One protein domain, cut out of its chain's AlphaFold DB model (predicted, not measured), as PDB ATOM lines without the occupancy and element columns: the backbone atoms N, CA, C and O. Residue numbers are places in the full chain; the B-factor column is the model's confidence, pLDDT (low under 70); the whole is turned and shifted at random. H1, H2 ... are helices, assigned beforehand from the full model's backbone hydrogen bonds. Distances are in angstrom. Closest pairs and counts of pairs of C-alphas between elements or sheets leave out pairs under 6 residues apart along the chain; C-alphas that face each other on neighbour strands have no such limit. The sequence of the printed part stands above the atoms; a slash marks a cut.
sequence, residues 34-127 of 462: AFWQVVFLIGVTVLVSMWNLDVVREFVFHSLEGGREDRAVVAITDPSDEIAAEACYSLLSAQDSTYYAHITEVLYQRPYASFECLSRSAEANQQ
ATOM      1  N   ALA A  34     -27.897   5.942  22.507       63.47
ATOM      2  CA  ALA A  34     -27.815   7.020  23.496       63.47
ATOM      3  C   ALA A  34     -26.579   6.888  24.400       63.47
ATOM      4  O   ALA A  34     -25.955   7.893  24.726       63.47
ATOM      5  N   PHE A  35     -26.173   5.663  24.755       70.81
ATOM      6  CA  PHE A  35     -24.914   5.435  25.474       70.81
ATOM      7  C   PHE A  35     -23.708   5.879  24.633       70.81
ATOM      8  O   PHE A  35     -22.890   6.667  25.102       70.81
ATOM      9  N   TRP A  36     -23.638   5.464  23.361       75.56
ATOM     10  CA  TRP A  36     -22.590   5.927  22.447       75.56
ATOM     11  C   TRP A  36     -22.653   7.436  22.214       75.56
ATOM     12  O   TRP A  36     -21.610   8.076  22.217       75.56
ATOM     13  N   GLN A  37     -23.843   8.031  22.085       77.00
ATOM     14  CA  GLN A  37     -23.999   9.485  21.989       77.00
ATOM     15  C   GLN A  37     -23.430  10.198  23.214       77.00
ATOM     16  O   GLN A  37     -22.689  11.155  23.038       77.00
ATOM     17  N   VAL A  38     -23.712   9.729  24.434       76.25
ATOM     18  CA  VAL A  38     -23.151  10.307  25.667       76.25
ATOM     19  C   VAL A  38     -21.632  10.136  25.714       76.25
ATOM     20  O   VAL A  38     -20.932  11.091  26.037       76.25
ATOM     21  N   VAL A  39     -21.100   8.971  25.331       79.75
ATOM     22  CA  VAL A  39     -19.646   8.737  25.250       79.75
ATOM     23  C   VAL A  39     -18.989   9.652  24.212       79.75
ATOM     24  O   VAL A  39     -17.958  10.252  24.506       79.75
ATOM     25  N   PHE A  40     -19.592   9.821  23.033       79.81
ATOM     26  CA  PHE A  40     -19.124  10.767  22.018       79.81
ATOM     27  C   PHE A  40     -19.206  12.206  22.516       79.81
ATOM     28  O   PHE A  40     -18.277  12.967  22.289       79.81
ATOM     29  N   LEU A  41     -20.274  12.582  23.215       81.25
ATOM     30  CA  LEU A  41     -20.456  13.938  23.725       81.25
ATOM     31  C   LEU A  41     -19.421  14.239  24.812       81.25
ATOM     32  O   LEU A  41     -18.764  15.271  24.741       81.25
ATOM     33  N   ILE A  42     -19.190  13.317  25.751       82.69
ATOM     34  CA  ILE A  42     -18.114  13.425  26.748       82.69
ATOM     35  C   ILE A  42     -16.753  13.477  26.050       82.69
ATOM     36  O   ILE A  42     -15.965  14.365  26.347       82.69
ATOM     37  N   GLY A  43     -16.493  12.592  25.084       80.12
ATOM     38  CA  GLY A  43     -15.249  12.575  24.313       80.12
ATOM     39  C   GLY A  43     -14.994  13.888  23.570       80.12
ATOM     40  O   GLY A  43     -13.917  14.458  23.696       80.12
ATOM     41  N   VAL A  44     -15.995  14.422  22.867       79.94
ATOM     42  CA  VAL A  44     -15.928  15.723  22.184       79.94
ATOM     43  C   VAL A  44     -15.739  16.850  23.192       79.94
ATOM     44  O   VAL A  44     -14.909  17.718  22.967       79.94
ATOM     45  N   THR A  45     -16.444  16.832  24.322       79.12
ATOM     46  CA  THR A  45     -16.312  17.877  25.351       79.12
ATOM     47  C   THR A  45     -14.916  17.860  25.965       79.12
ATOM     48  O   THR A  45     -14.327  18.917  26.159       79.12
ATOM     49  N   VAL A  46     -14.353  16.676  26.221       79.88
ATOM     50  CA  VAL A  46     -12.976  16.517  26.701       79.88
ATOM     51  C   VAL A  46     -11.987  16.989  25.640       79.88
ATOM     52  O   VAL A  46     -11.105  17.766  25.971       79.88
ATOM     53  N   LEU A  47     -12.161  16.609  24.372       77.38
ATOM     54  CA  LEU A  47     -11.296  17.060  23.277       77.38
ATOM     55  C   LEU A  47     -11.343  18.580  23.086       77.38
ATOM     56  O   LEU A  47     -10.296  19.205  22.971       77.38
ATOM     57  N   VAL A  48     -12.530  19.190  23.118       78.31
ATOM     58  CA  VAL A  48     -12.705  20.651  23.065       78.31
ATOM     59  C   VAL A  48     -12.076  21.312  24.293       78.31
ATOM     60  O   VAL A  48     -11.403  22.330  24.171       78.31
ATOM     61  N   SER A  49     -12.242  20.718  25.478       74.75
ATOM     62  CA  SER A  49     -11.649  21.242  26.717       74.75
ATOM     63  C   SER A  49     -10.126  21.149  26.706       74.75
ATOM     64  O   SER A  49      -9.460  22.074  27.157       74.75
ATOM     65  N   MET A  50      -9.570  20.066  26.158       75.81
ATOM     66  CA  MET A  50      -8.133  19.905  25.949       75.81
ATOM     67  C   MET A  50      -7.618  20.882  24.891       75.81
ATOM     68  O   MET A  50      -6.556  21.454  25.087       75.81
ATOM     69  N   TRP A  51      -8.375  21.139  23.821       77.00
ATOM     70  CA  TRP A  51      -8.014  22.127  22.799       77.00
ATOM     71  C   TRP A  51      -7.982  23.562  23.339       77.00
ATOM     72  O   TRP A  51      -7.256  24.402  22.821       77.00
ATOM     73  N   ASN A  52      -8.713  23.863  24.412       75.06
ATOM     74  CA  ASN A  52      -8.628  25.166  25.073       75.06
ATOM     75  C   ASN A  52      -7.334  25.361  25.883       75.06
ATOM     76  O   ASN A  52      -7.044  26.492  26.262       75.06
ATOM     77  N   LEU A  53      -6.550  24.305  26.129       76.50
ATOM     78  CA  LEU A  53      -5.278  24.402  26.845       76.50
ATOM     79  C   LEU A  53      -4.130  24.731  25.885       76.50
ATOM     80  O   LEU A  53      -3.883  23.989  24.934       76.50
ATOM     81  N   ASP A  54      -3.379  25.785  26.199       72.88
ATOM     82  CA  ASP A  54      -2.250  26.260  25.386       72.88
ATOM     83  C   ASP A  54      -1.191  25.164  25.183       72.88
ATOM     84  O   ASP A  54      -0.798  24.896  24.054       72.88
ATOM     85  N   VAL A  55      -0.861  24.415  26.243       75.31
ATOM     86  CA  VAL A  55       0.094  23.286  26.217       75.31
ATOM     87  C   VAL A  55      -0.292  22.208  25.198       75.31
ATOM     88  O   VAL A  55       0.566  21.592  24.569       75.31
ATOM     89  N   VAL A  56      -1.592  21.946  25.024       73.69
ATOM     90  CA  VAL A  56      -2.069  20.933  24.070       73.69
ATOM     91  C   VAL A  56      -1.976  21.467  22.643       73.69
ATOM     92  O   VAL A  56      -1.564  20.728  21.748       73.69
ATOM     93  N   ARG A  57      -2.323  22.742  22.422       73.75
ATOM     94  CA  ARG A  57      -2.226  23.380  21.100       73.75
ATOM     95  C   ARG A  57      -0.768  23.527  20.652       73.75
ATOM     96  O   ARG A  57      -0.455  23.172  19.517       73.75
ATOM     97  N   GLU A  58       0.123  23.922  21.559       71.56
ATOM     98  CA  GLU A  58       1.576  23.968  21.355       71.56
ATOM     99  C   GLU A  58       2.137  22.574  21.021       71.56
ATOM    100  O   GLU A  58       2.824  22.392  20.015       71.56
ATOM    101  N   PHE A  59       1.765  21.536  21.781       71.31
ATOM    102  CA  PHE A  59       2.195  20.163  21.501       71.31
ATOM    103  C   PHE A  59       1.759  19.674  20.109       71.31
ATOM    104  O   PHE A  59       2.539  19.025  19.407       71.31
ATOM    105  N   VAL A  60       0.527  19.979  19.685       69.88
ATOM    106  CA  VAL A  60       0.007  19.612  18.354       69.88
ATOM    107  C   VAL A  60       0.722  20.377  17.237       69.88
ATOM    108  O   VAL A  60       0.958  19.811  16.164       69.88
ATOM    109  N   PHE A  61       1.088  21.633  17.484       66.62
ATOM    110  CA  PHE A  61       1.878  22.433  16.554       66.62
ATOM    111  C   PHE A  61       3.264  21.806  16.311       66.62
ATOM    112  O   PHE A  61       3.672  21.654  15.157       66.62
ATOM    113  N   HIS A  62       3.925  21.330  17.373       64.56
ATOM    114  CA  HIS A  62       5.280  20.760  17.319       64.56
ATOM    115  C   HIS A  62       5.378  19.293  16.880       64.56
ATOM    116  O   HIS A  62       6.358  18.904  16.249       64.56
ATOM    117  N   SER A  63       4.391  18.452  17.195       62.56
ATOM    118  CA  SER A  63       4.560  16.984  17.146       62.56
ATOM    119  C   SER A  63       4.334  16.321  15.782       62.56
ATOM    120  O   SER A  63       4.422  15.099  15.664       62.56
ATOM    121  N   LEU A  64       4.010  17.082  14.739       58.41
ATOM    122  CA  LEU A  64       3.698  16.542  13.414       58.41
ATOM    123  C   LEU A  64       4.569  17.266  12.378       58.41
ATOM    124  O   LEU A  64       4.353  18.444  12.110       58.41
ATOM    125  N   GLU A  65       5.546  16.582  11.781       50.94
ATOM    126  CA  GLU A  65       6.534  17.195  10.868       50.94
ATOM    127  C   GLU A  65       5.992  17.464   9.444       50.94
ATOM    128  O   GLU A  65       6.472  18.365   8.761       50.94
ATOM    129  N   GLY A  66       4.957  16.746   8.980       50.16
ATOM    130  CA  GLY A  66       4.399  16.900   7.623       50.16
ATOM    131  C   GLY A  66       3.250  17.914   7.530       50.16
ATOM    132  O   GLY A  66       2.220  17.720   8.171       50.16
ATOM    133  N   GLY A  67       3.382  18.978   6.728       60.44
ATOM    134  CA  GLY A  67       2.352  20.031   6.585       60.44
ATOM    135  C   GLY A  67       2.439  21.135   7.648       60.44
ATOM    136  O   GLY A  67       1.418  21.636   8.119       60.44
ATOM    137  N   ARG A  68       3.663  21.456   8.085       64.69
ATOM    138  CA  ARG A  68       3.959  22.487   9.089       64.69
ATOM    139  C   ARG A  68       3.544  23.890   8.630       64.69
ATOM    140  O   ARG A  68       3.046  24.650   9.448       64.69
ATOM    141  N   GLU A  69       3.680  24.199   7.341       65.75
ATOM    142  CA  GLU A  69       3.286  25.493   6.759       65.75
ATOM    143  C   GLU A  69       1.768  25.696   6.810       65.75
ATOM    144  O   GLU A  69       1.313  26.648   7.439       65.75
ATOM    145  N   ASP A  70       0.973  24.755   6.287       68.25
ATOM    146  CA  ASP A  70      -0.499  24.828   6.330       68.25
ATOM    147  C   ASP A  70      -1.041  24.960   7.761       68.25
ATOM    148  O   ASP A  70      -2.011  25.675   8.021       68.25
ATOM    149  N   ARG A  71      -0.396  24.294   8.726       71.75
ATOM    150  CA  ARG A  71      -0.766  24.396  10.144       71.75
ATOM    151  C   ARG A  71      -0.301  25.693  10.785       71.75
ATOM    152  O   ARG A  71      -1.038  26.226  11.606       71.75
ATOM    153  N   ALA A  72       0.853  26.228  10.396       72.31
ATOM    154  CA  ALA A  72       1.303  27.543  10.836       72.31
ATOM    155  C   ALA A  72       0.388  28.664  10.323       72.31
ATOM    156  O   ALA A  72       0.112  29.606  11.061       72.31
ATOM    157  N   VAL A  73      -0.181  28.524   9.123       75.06
ATOM    158  CA  VAL A  73      -1.201  29.456   8.610       75.06
ATOM    159  C   VAL A  73      -2.453  29.457   9.486       75.06
ATOM    160  O   VAL A  73      -3.018  30.513   9.736       75.06
ATOM    161  N   VAL A  74      -2.887  28.303   9.995       78.56
ATOM    162  CA  VAL A  74      -4.024  28.246  10.931       78.56
ATOM    163  C   VAL A  74      -3.617  28.762  12.318       78.56
ATOM    164  O   VAL A  74      -4.329  29.568  12.918       78.56
ATOM    165  N   ALA A  75      -2.451  28.344  12.810       81.19
ATOM    166  CA  ALA A  75      -1.957  28.652  14.150       81.19
ATOM    167  C   ALA A  75      -1.591  30.132  14.352       81.19
ATOM    168  O   ALA A  75      -1.618  30.608  15.482       81.19
ATOM    169  N   ILE A  76      -1.334  30.904  13.288       83.06
ATOM    170  CA  ILE A  76      -1.109  32.354  13.415       83.06
ATOM    171  C   ILE A  76      -2.332  33.091  13.992       83.06
ATOM    172  O   ILE A  76      -2.201  34.148  14.609       83.06
ATOM    173  N   THR A  77      -3.527  32.515  13.825       83.56
ATOM    174  CA  THR A  77      -4.789  33.041  14.366       83.56
ATOM    175  C   THR A  77      -5.152  32.471  15.744       83.56
ATOM    176  O   THR A  77      -6.217  32.795  16.265       83.56
ATOM    177  N   ASP A  78      -4.286  31.650  16.356       85.44
ATOM    178  CA  ASP A  78      -4.515  31.085  17.693       85.44
ATOM    179  C   ASP A  78      -4.656  32.198  18.742       85.44
ATOM    180  O   ASP A  78      -3.898  33.164  18.685       85.44
ATOM    181  N   PRO A  79      -5.571  32.104  19.721       82.88
ATOM    182  CA  PRO A  79      -5.719  33.129  20.756       82.88
ATOM    183  C   PRO A  79      -4.471  33.323  21.634       82.88
ATOM    184  O   PRO A  79      -4.330  34.390  22.229       82.88
ATOM    185  N   SER A  80      -3.567  32.341  21.716       85.69
ATOM    186  CA  SER A  80      -2.282  32.491  22.406       85.69
ATOM    187  C   SER A  80      -1.287  33.258  21.535       85.69
ATOM    188  O   SER A  80      -1.055  32.900  20.377       85.69
ATOM    189  N   ASP A  81      -0.700  34.331  22.074       84.94
ATOM    190  CA  ASP A  81       0.322  35.108  21.364       84.94
ATOM    191  C   ASP A  81       1.619  34.314  21.161       84.94
ATOM    192  O   ASP A  81       2.273  34.500  20.138       84.94
ATOM    193  N   GLU A  82       1.952  33.396  22.072       86.38
ATOM    194  CA  GLU A  82       3.153  32.552  21.985       86.38
ATOM    195  C   GLU A  82       3.063  31.601  20.781       86.38
ATOM    196  O   GLU A  82       3.971  31.541  19.948       86.38
ATOM    197  N   ILE A  83       1.915  30.929  20.624       83.81
ATOM    198  CA  ILE A  83       1.646  30.019  19.499       83.81
ATOM    199  C   ILE A  83       1.613  30.803  18.180       83.81
ATOM    200  O   ILE A  83       2.177  30.366  17.175       83.81
ATOM    201  N   ALA A  84       0.995  31.987  18.178       85.25
ATOM    202  CA  ALA A  84       0.930  32.837  16.995       85.25
ATOM    203  C   ALA A  84       2.309  33.374  16.570       85.25
ATOM    204  O   ALA A  84       2.616  33.403  15.375       85.25
ATOM    205  N   ALA A  85       3.154  33.769  17.530       86.19
ATOM    206  CA  ALA A  85       4.519  34.219  17.274       86.19
ATOM    207  C   ALA A  85       5.379  33.097  16.682       86.19
ATOM    208  O   ALA A  85       6.134  33.311  15.729       86.19
ATOM    209  N   GLU A  86       5.234  31.882  17.208       84.12
ATOM    210  CA  GLU A  86       5.972  30.718  16.738       84.12
ATOM    211  C   GLU A  86       5.528  30.253  15.344       84.12
ATOM    212  O   GLU A  86       6.360  29.968  14.475       84.12
ATOM    213  N   ALA A  87       4.218  30.249  15.094       83.94
ATOM    214  CA  ALA A  87       3.652  29.999  13.775       83.94
ATOM    215  C   ALA A  87       4.159  31.020  12.747       83.94
ATOM    216  O   ALA A  87       4.630  30.647  11.671       83.94
ATOM    217  N   CYS A  88       4.150  32.304  13.110       85.50
ATOM    218  CA  CYS A  88       4.715  33.369  12.294       85.50
ATOM    219  C   CYS A  88       6.207  33.145  11.994       85.50
ATOM    220  O   CYS A  88       6.612  33.241  10.836       85.50
ATOM    221  N   TYR A  89       7.021  32.788  12.992       85.62
ATOM    222  CA  TYR A  89       8.448  32.515  12.797       85.62
ATOM    223  C   TYR A  89       8.670  31.350  11.820       85.62
ATOM    224  O   TYR A  89       9.507  31.430  10.917       85.62
ATOM    225  N   SER A  90       7.874  30.284  11.945       82.19
ATOM    226  CA  SER A  90       7.922  29.146  11.024       82.19
ATOM    227  C   SER A  90       7.583  29.548   9.583       82.19
ATOM    228  O   SER A  90       8.200  29.029   8.659       82.19
ATOM    229  N   LEU A  91       6.635  30.469   9.380       79.31
ATOM    230  CA  LEU A  91       6.266  30.956   8.045       79.31
ATOM    231  C   LEU A  91       7.317  31.908   7.462       79.31
ATOM    232  O   LEU A  91       7.632  31.828   6.278       79.31
ATOM    233  N   LEU A  92       7.893  32.797   8.276       75.81
ATOM    234  CA  LEU A  92       8.929  33.728   7.812       75.81
ATOM    235  C   LEU A  92      10.249  33.020   7.479       75.81
ATOM    236  O   LEU A  92      10.945  33.446   6.557       75.81
ATOM    237  N   SER A  93      10.580  31.945   8.199       75.19
ATOM    238  CA  SER A  93      11.792  31.142   7.964       75.19
ATOM    239  C   SER A  93      11.702  30.231   6.734       75.19
ATOM    240  O   SER A  93      12.734  29.933   6.139       75.19
ATOM    241  N   ALA A  94      10.493  29.861   6.295       70.12
ATOM    242  CA  ALA A  94      10.270  29.089   5.069       70.12
ATOM    243  C   ALA A  94      10.590  29.873   3.776       70.12
ATOM    244  O   ALA A  94      10.599  29.299   2.691       70.12
ATOM    245  N   GLN A  95      10.846  31.183   3.879       62.38
ATOM    246  CA  GLN A  95      11.091  32.104   2.762       62.38
ATOM    247  C   GLN A  95       9.955  32.198   1.719       62.38
ATOM    248  O   GLN A  95      10.084  32.935   0.744       62.38
ATOM    249  N   ASP A  96       8.800  31.570   1.953       62.22
ATOM    250  CA  ASP A  96       7.618  31.711   1.099       62.22
ATOM    251  C   ASP A  96       6.929  33.073   1.315       62.22
ATOM    252  O   ASP A  96       6.657  33.506   2.438       62.22
ATOM    253  N   SER A  97       6.642  33.762   0.210       58.44
ATOM    254  CA  SER A  97       5.979  35.072   0.184       58.44
ATOM    255  C   SER A  97       4.454  34.990   0.134       58.44
ATOM    256  O   SER A  97       3.770  35.992   0.372       58.44
ATOM    257  N   THR A  98       3.908  33.798  -0.126       64.12
ATOM    258  CA  THR A  98       2.473  33.554  -0.338       64.12
ATOM    259  C   THR A  98       1.612  34.041   0.833       64.12
ATOM    260  O   THR A  98       0.488  34.503   0.635       64.12
ATOM    261  N   TYR A  99       2.153  34.024   2.055       63.97
ATOM    262  CA  TYR A  99       1.407  34.319   3.278       63.97
ATOM    263  C   TYR A  99       1.654  35.717   3.868       63.97
ATOM    264  O   TYR A  99       1.042  36.054   4.880       63.97
ATOM    265  N   TYR A 100       2.480  36.576   3.254       64.69
ATOM    266  CA  TYR A 100       2.847  37.880   3.841       64.69
ATOM    267  C   TYR A 100       1.668  38.787   4.172       64.69
ATOM    268  O   TYR A 100       1.655  39.419   5.229       64.69
ATOM    269  N   ALA A 101       0.694  38.885   3.265       62.12
ATOM    270  CA  ALA A 101      -0.468  39.744   3.468       62.12
ATOM    271  C   ALA A 101      -1.288  39.265   4.673       62.12
ATOM    272  O   ALA A 101      -1.668  40.071   5.518       62.12
ATOM    273  N   HIS A 102      -1.469  37.946   4.787       70.00
ATOM    274  CA  HIS A 102      -2.190  37.321   5.888       70.00
ATOM    275  C   HIS A 102      -1.445  37.474   7.222       70.00
ATOM    276  O   HIS A 102      -2.038  37.908   8.207       70.00
ATOM    277  N   ILE A 103      -0.129  37.223   7.233       69.12
ATOM    278  CA  ILE A 103       0.742  37.441   8.398       69.12
ATOM    279  C   ILE A 103       0.629  38.893   8.866       69.12
ATOM    280  O   ILE A 103       0.313  39.149  10.021       69.12
ATOM    281  N   THR A 104       0.810  39.852   7.958       70.25
ATOM    282  CA  THR A 104       0.748  41.285   8.279       70.25
ATOM    283  C   THR A 104      -0.623  41.694   8.815       70.25
ATOM    284  O   THR A 104      -0.706  42.537   9.704       70.25
ATOM    285  N   GLU A 105      -1.711  41.127   8.292       77.88
ATOM    286  CA  GLU A 105      -3.066  41.439   8.746       77.88
ATOM    287  C   GLU A 105      -3.329  40.978  10.180       77.88
ATOM    288  O   GLU A 105      -3.829  41.765  10.985       77.88
ATOM    289  N   VAL A 106      -2.944  39.744  10.504       79.81
ATOM    290  CA  VAL A 106      -3.147  39.152  11.833       79.81
ATOM    291  C   VAL A 106      -2.226  39.799  12.870       79.81
ATOM    292  O   VAL A 106      -2.669  40.204  13.945       79.81
ATOM    293  N   LEU A 107      -0.950  39.967  12.524       79.31
ATOM    294  CA  LEU A 107       0.071  40.556  13.390       79.31
ATOM    295  C   LEU A 107      -0.174  42.038  13.697       79.31
ATOM    296  O   LEU A 107       0.142  42.519  14.786       79.31
ATOM    297  N   TYR A 108      -0.800  42.772  12.775       82.50
ATOM    298  CA  TYR A 108      -1.125  44.182  12.982       82.50
ATOM    299  C   TYR A 108      -1.920  44.439  14.269       82.50
ATOM    300  O   TYR A 108      -1.683  45.429  14.962       82.50
ATOM    301  N   GLN A 109      -2.838  43.528  14.597       86.50
ATOM    302  CA  GLN A 109      -3.701  43.627  15.774       86.50
ATOM    303  C   GLN A 109      -3.061  43.037  17.040       86.50
ATOM    304  O   GLN A 109      -3.627  43.167  18.123       86.50
ATOM    305  N   ARG A 110      -1.887  42.400  16.924       87.62
ATOM    306  CA  ARG A 110      -1.233  41.637  18.000       87.62
ATOM    307  C   ARG A 110       0.241  42.030  18.158       87.62
ATOM    308  O   ARG A 110       1.126  41.247  17.816       87.62
ATOM    309  N   PRO A 111       0.551  43.238  18.670       86.50
ATOM    310  CA  PRO A 111       1.922  43.753  18.694       86.50
ATOM    311  C   PRO A 111       2.924  42.856  19.433       86.50
ATOM    312  O   PRO A 111       4.073  42.766  19.011       86.50
ATOM    313  N   TYR A 112       2.505  42.173  20.505       87.81
ATOM    314  CA  TYR A 112       3.379  41.275  21.266       87.81
ATOM    315  C   TYR A 112       3.838  40.077  20.416       87.81
ATOM    316  O   TYR A 112       5.041  39.931  20.186       87.81
ATOM    317  N   ALA A 113       2.893  39.321  19.839       87.56
ATOM    318  CA  ALA A 113       3.192  38.208  18.932       87.56
ATOM    319  C   ALA A 113       4.043  38.645  17.723       87.56
ATOM    320  O   ALA A 113       4.967  37.948  17.300       87.56
ATOM    321  N   SER A 114       3.772  39.842  17.193       85.00
ATOM    322  CA  SER A 114       4.514  40.436  16.076       85.00
ATOM    323  C   SER A 114       5.978  40.665  16.396       85.00
ATOM    324  O   SER A 114       6.848  40.263  15.625       85.00
ATOM    325  N   PHE A 115       6.276  41.315  17.523       90.19
ATOM    326  CA  PHE A 115       7.662  41.618  17.868       90.19
ATOM    327  C   PHE A 115       8.447  40.379  18.262       90.19
ATOM    328  O   PHE A 115       9.619  40.309  17.909       90.19
ATOM    329  N   GLU A 116       7.817  39.413  18.929       89.44
ATOM    330  CA  GLU A 116       8.459  38.142  19.262       89.44
ATOM    331  C   GLU A 116       8.809  37.332  18.005       89.44
ATOM    332  O   GLU A 116       9.938  36.862  17.859       89.44
ATOM    333  N   CYS A 117       7.885  37.235  17.047       88.56
ATOM    334  CA  CYS A 117       8.152  36.580  15.769       88.56
ATOM    335  C   CYS A 117       9.286  37.265  14.983       88.56
ATOM    336  O   CYS A 117      10.214  36.606  14.492       88.56
ATOM    337  N   LEU A 118       9.217  38.594  14.846       85.50
ATOM    338  CA  LEU A 118      10.177  39.368  14.058       85.50
ATOM    339  C   LEU A 118      11.572  39.383  14.692       85.50
ATOM    340  O   LEU A 118      12.556  39.297  13.959       85.50
ATOM    341  N   SER A 119      11.679  39.452  16.025       87.44
ATOM    342  CA  SER A 119      12.976  39.414  16.712       87.44
ATOM    343  C   SER A 119      13.642  38.048  16.582       87.44
ATOM    344  O   SER A 119      14.800  37.987  16.178       87.44
ATOM    345  N   ARG A 120      12.897  36.952  16.803       85.25
ATOM    346  CA  ARG A 120      13.408  35.583  16.600       85.25
ATOM    347  C   ARG A 120      13.885  35.374  15.157       85.25
ATOM    348  O   ARG A 120      14.942  34.794  14.923       85.25
ATOM    349  N   SER A 121      13.140  35.903  14.184       82.69
ATOM    350  CA  SER A 121      13.516  35.849  12.762       82.69
ATOM    351  C   SER A 121      14.779  36.665  12.451       82.69
ATOM    352  O   SER A 121      15.588  36.253  11.619       82.69
ATOM    353  N   ALA A 122      14.969  37.814  13.105       80.62
ATOM    354  CA  ALA A 122      16.153  38.652  12.932       80.62
ATOM    355  C   ALA A 122      17.414  38.015  13.543       80.62
ATOM    356  O   ALA A 122      18.467  38.025  12.906       80.62
ATOM    357  N   GLU A 123      17.309  37.420  14.735       82.25
ATOM    358  CA  GLU A 123      18.413  36.735  15.429       82.25
ATOM    359  C   GLU A 123      18.927  35.523  14.640       82.25
ATOM    360  O   GLU A 123      20.136  35.378  14.441       82.25
ATOM    361  N   ALA A 124      18.016  34.698  14.111       74.44
ATOM    362  CA  ALA A 124      18.371  33.533  13.299       74.44
ATOM    363  C   ALA A 124      19.149  33.911  12.022       74.44
ATOM    364  O   ALA A 124      20.050  33.186  11.607       74.44
ATOM    365  N   ASN A 125      18.846  35.070  11.423       63.22
ATOM    366  CA  ASN A 125      19.559  35.569  10.244       63.22
ATOM    367  C   ASN A 125      20.927  36.196  10.578       63.22
ATOM    368  O   ASN A 125      21.816  36.188   9.733       63.22
ATOM    369  N   GLN A 126      21.131  36.714  11.795       60.66
ATOM    370  CA  GLN A 126      22.427  37.262  12.223       60.66
ATOM    371  C   GLN A 126      23.446  36.167  12.566       60.66
ATOM    372  O   GLN A 126      24.626  36.316  12.265       60.66
ATOM    373  N   GLN A 127      23.002  35.042  13.130       56.44
ATOM    374  CA  GLN A 127      23.873  33.900  13.450       56.44
ATOM    375  C   GLN A 127      24.404  33.158  12.205       56.44
ATOM    376  O   GLN A 127      25.313  32.338  12.321       56.44
TER     377      GLN A 127
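AT A GLANCE: This is residues 34 to 127 of the 462 residues of an uncharacterized protein of Bradymonas sediminis (UniProt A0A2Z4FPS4). What shape do these atoms make? One long helix, H1, sticks out with residues 34 to 50 as an arm from a small, compact body of five helices, H2 to H6. In that body H4 is in the middle, H3 and H6 pack on it, H2 lies at the end nearest the arm, and H5 is at the corner before H6. What is it made of, and how large is it? The printed part has 94 residues with six named helices, H1 to H6 in chain order, and no named strand: all helix. It is loose, with a radius of gyration of the C-alphas of 16.1 A and spans of 58 by 28 by 23 A, the arm making the length.

HOW THE PARTS SIT: What does H1 meet? H1, residues 34 to 51, touches no helix; it is close to but not clearly touching H2, residues 54 to 62, about perpendicular at 84 degrees, the closest C-alphas being those of Trp 51 and Arg 57, 6.2 A apart. Which helix is the hub? H4, residues 81 to 93, touches three. It touches H3, residues 68 to 75, opposite ways at a shallow tilt of 34 degrees, only just short of steep, a helical hairpin with the closest C-alphas, Ala 72 and Ala 87, 4.5 A apart. It touches H6, residues 111 to 126, the same way at a steep tilt of 37 degrees, only just past shallow, with the closest C-alphas, Ala 85 and Ala 113, 4.5 A apart. Where are H2 and H5? H2 and H3 form a helical hairpin, with the closest C-alphas, Phe 61 and Arg 71, 7.2 A apart; H4 only just touches H2, with residue 83 alone. H5, residues 100 to 108, and H6 touch only at the corner, and only just, with 3 pairs of C-alphas within 8 A, the closest being Leu 107 and Ser 114, 5.2 A apart. Are the helix backbones complete? In H1 to H6 every O i to N i+4 pair is within hydrogen-bond range.

IN THESE COORDINATES: Where do the first and last helices lie? H1 begins at C-alpha 34 (-27.815, 7.020, 23.496), and H6 ends at C-alpha 126 (22.427, 37.262, 12.223). How long are the helices? From first to last C-alpha H1 measures 24.9 A, H2 12.3 A, H3 9.9 A, H4 18.1 A, H5 11.8 A and H6 22.5 A.

THE WHOLE: Is anything cut or long? The printed part has no cut; the H4 to H5 link is short, the others are tight. Where is confidence low? Residues 34, 60 to 70, 95 to 101, 103 and 125 to 127 are under 70.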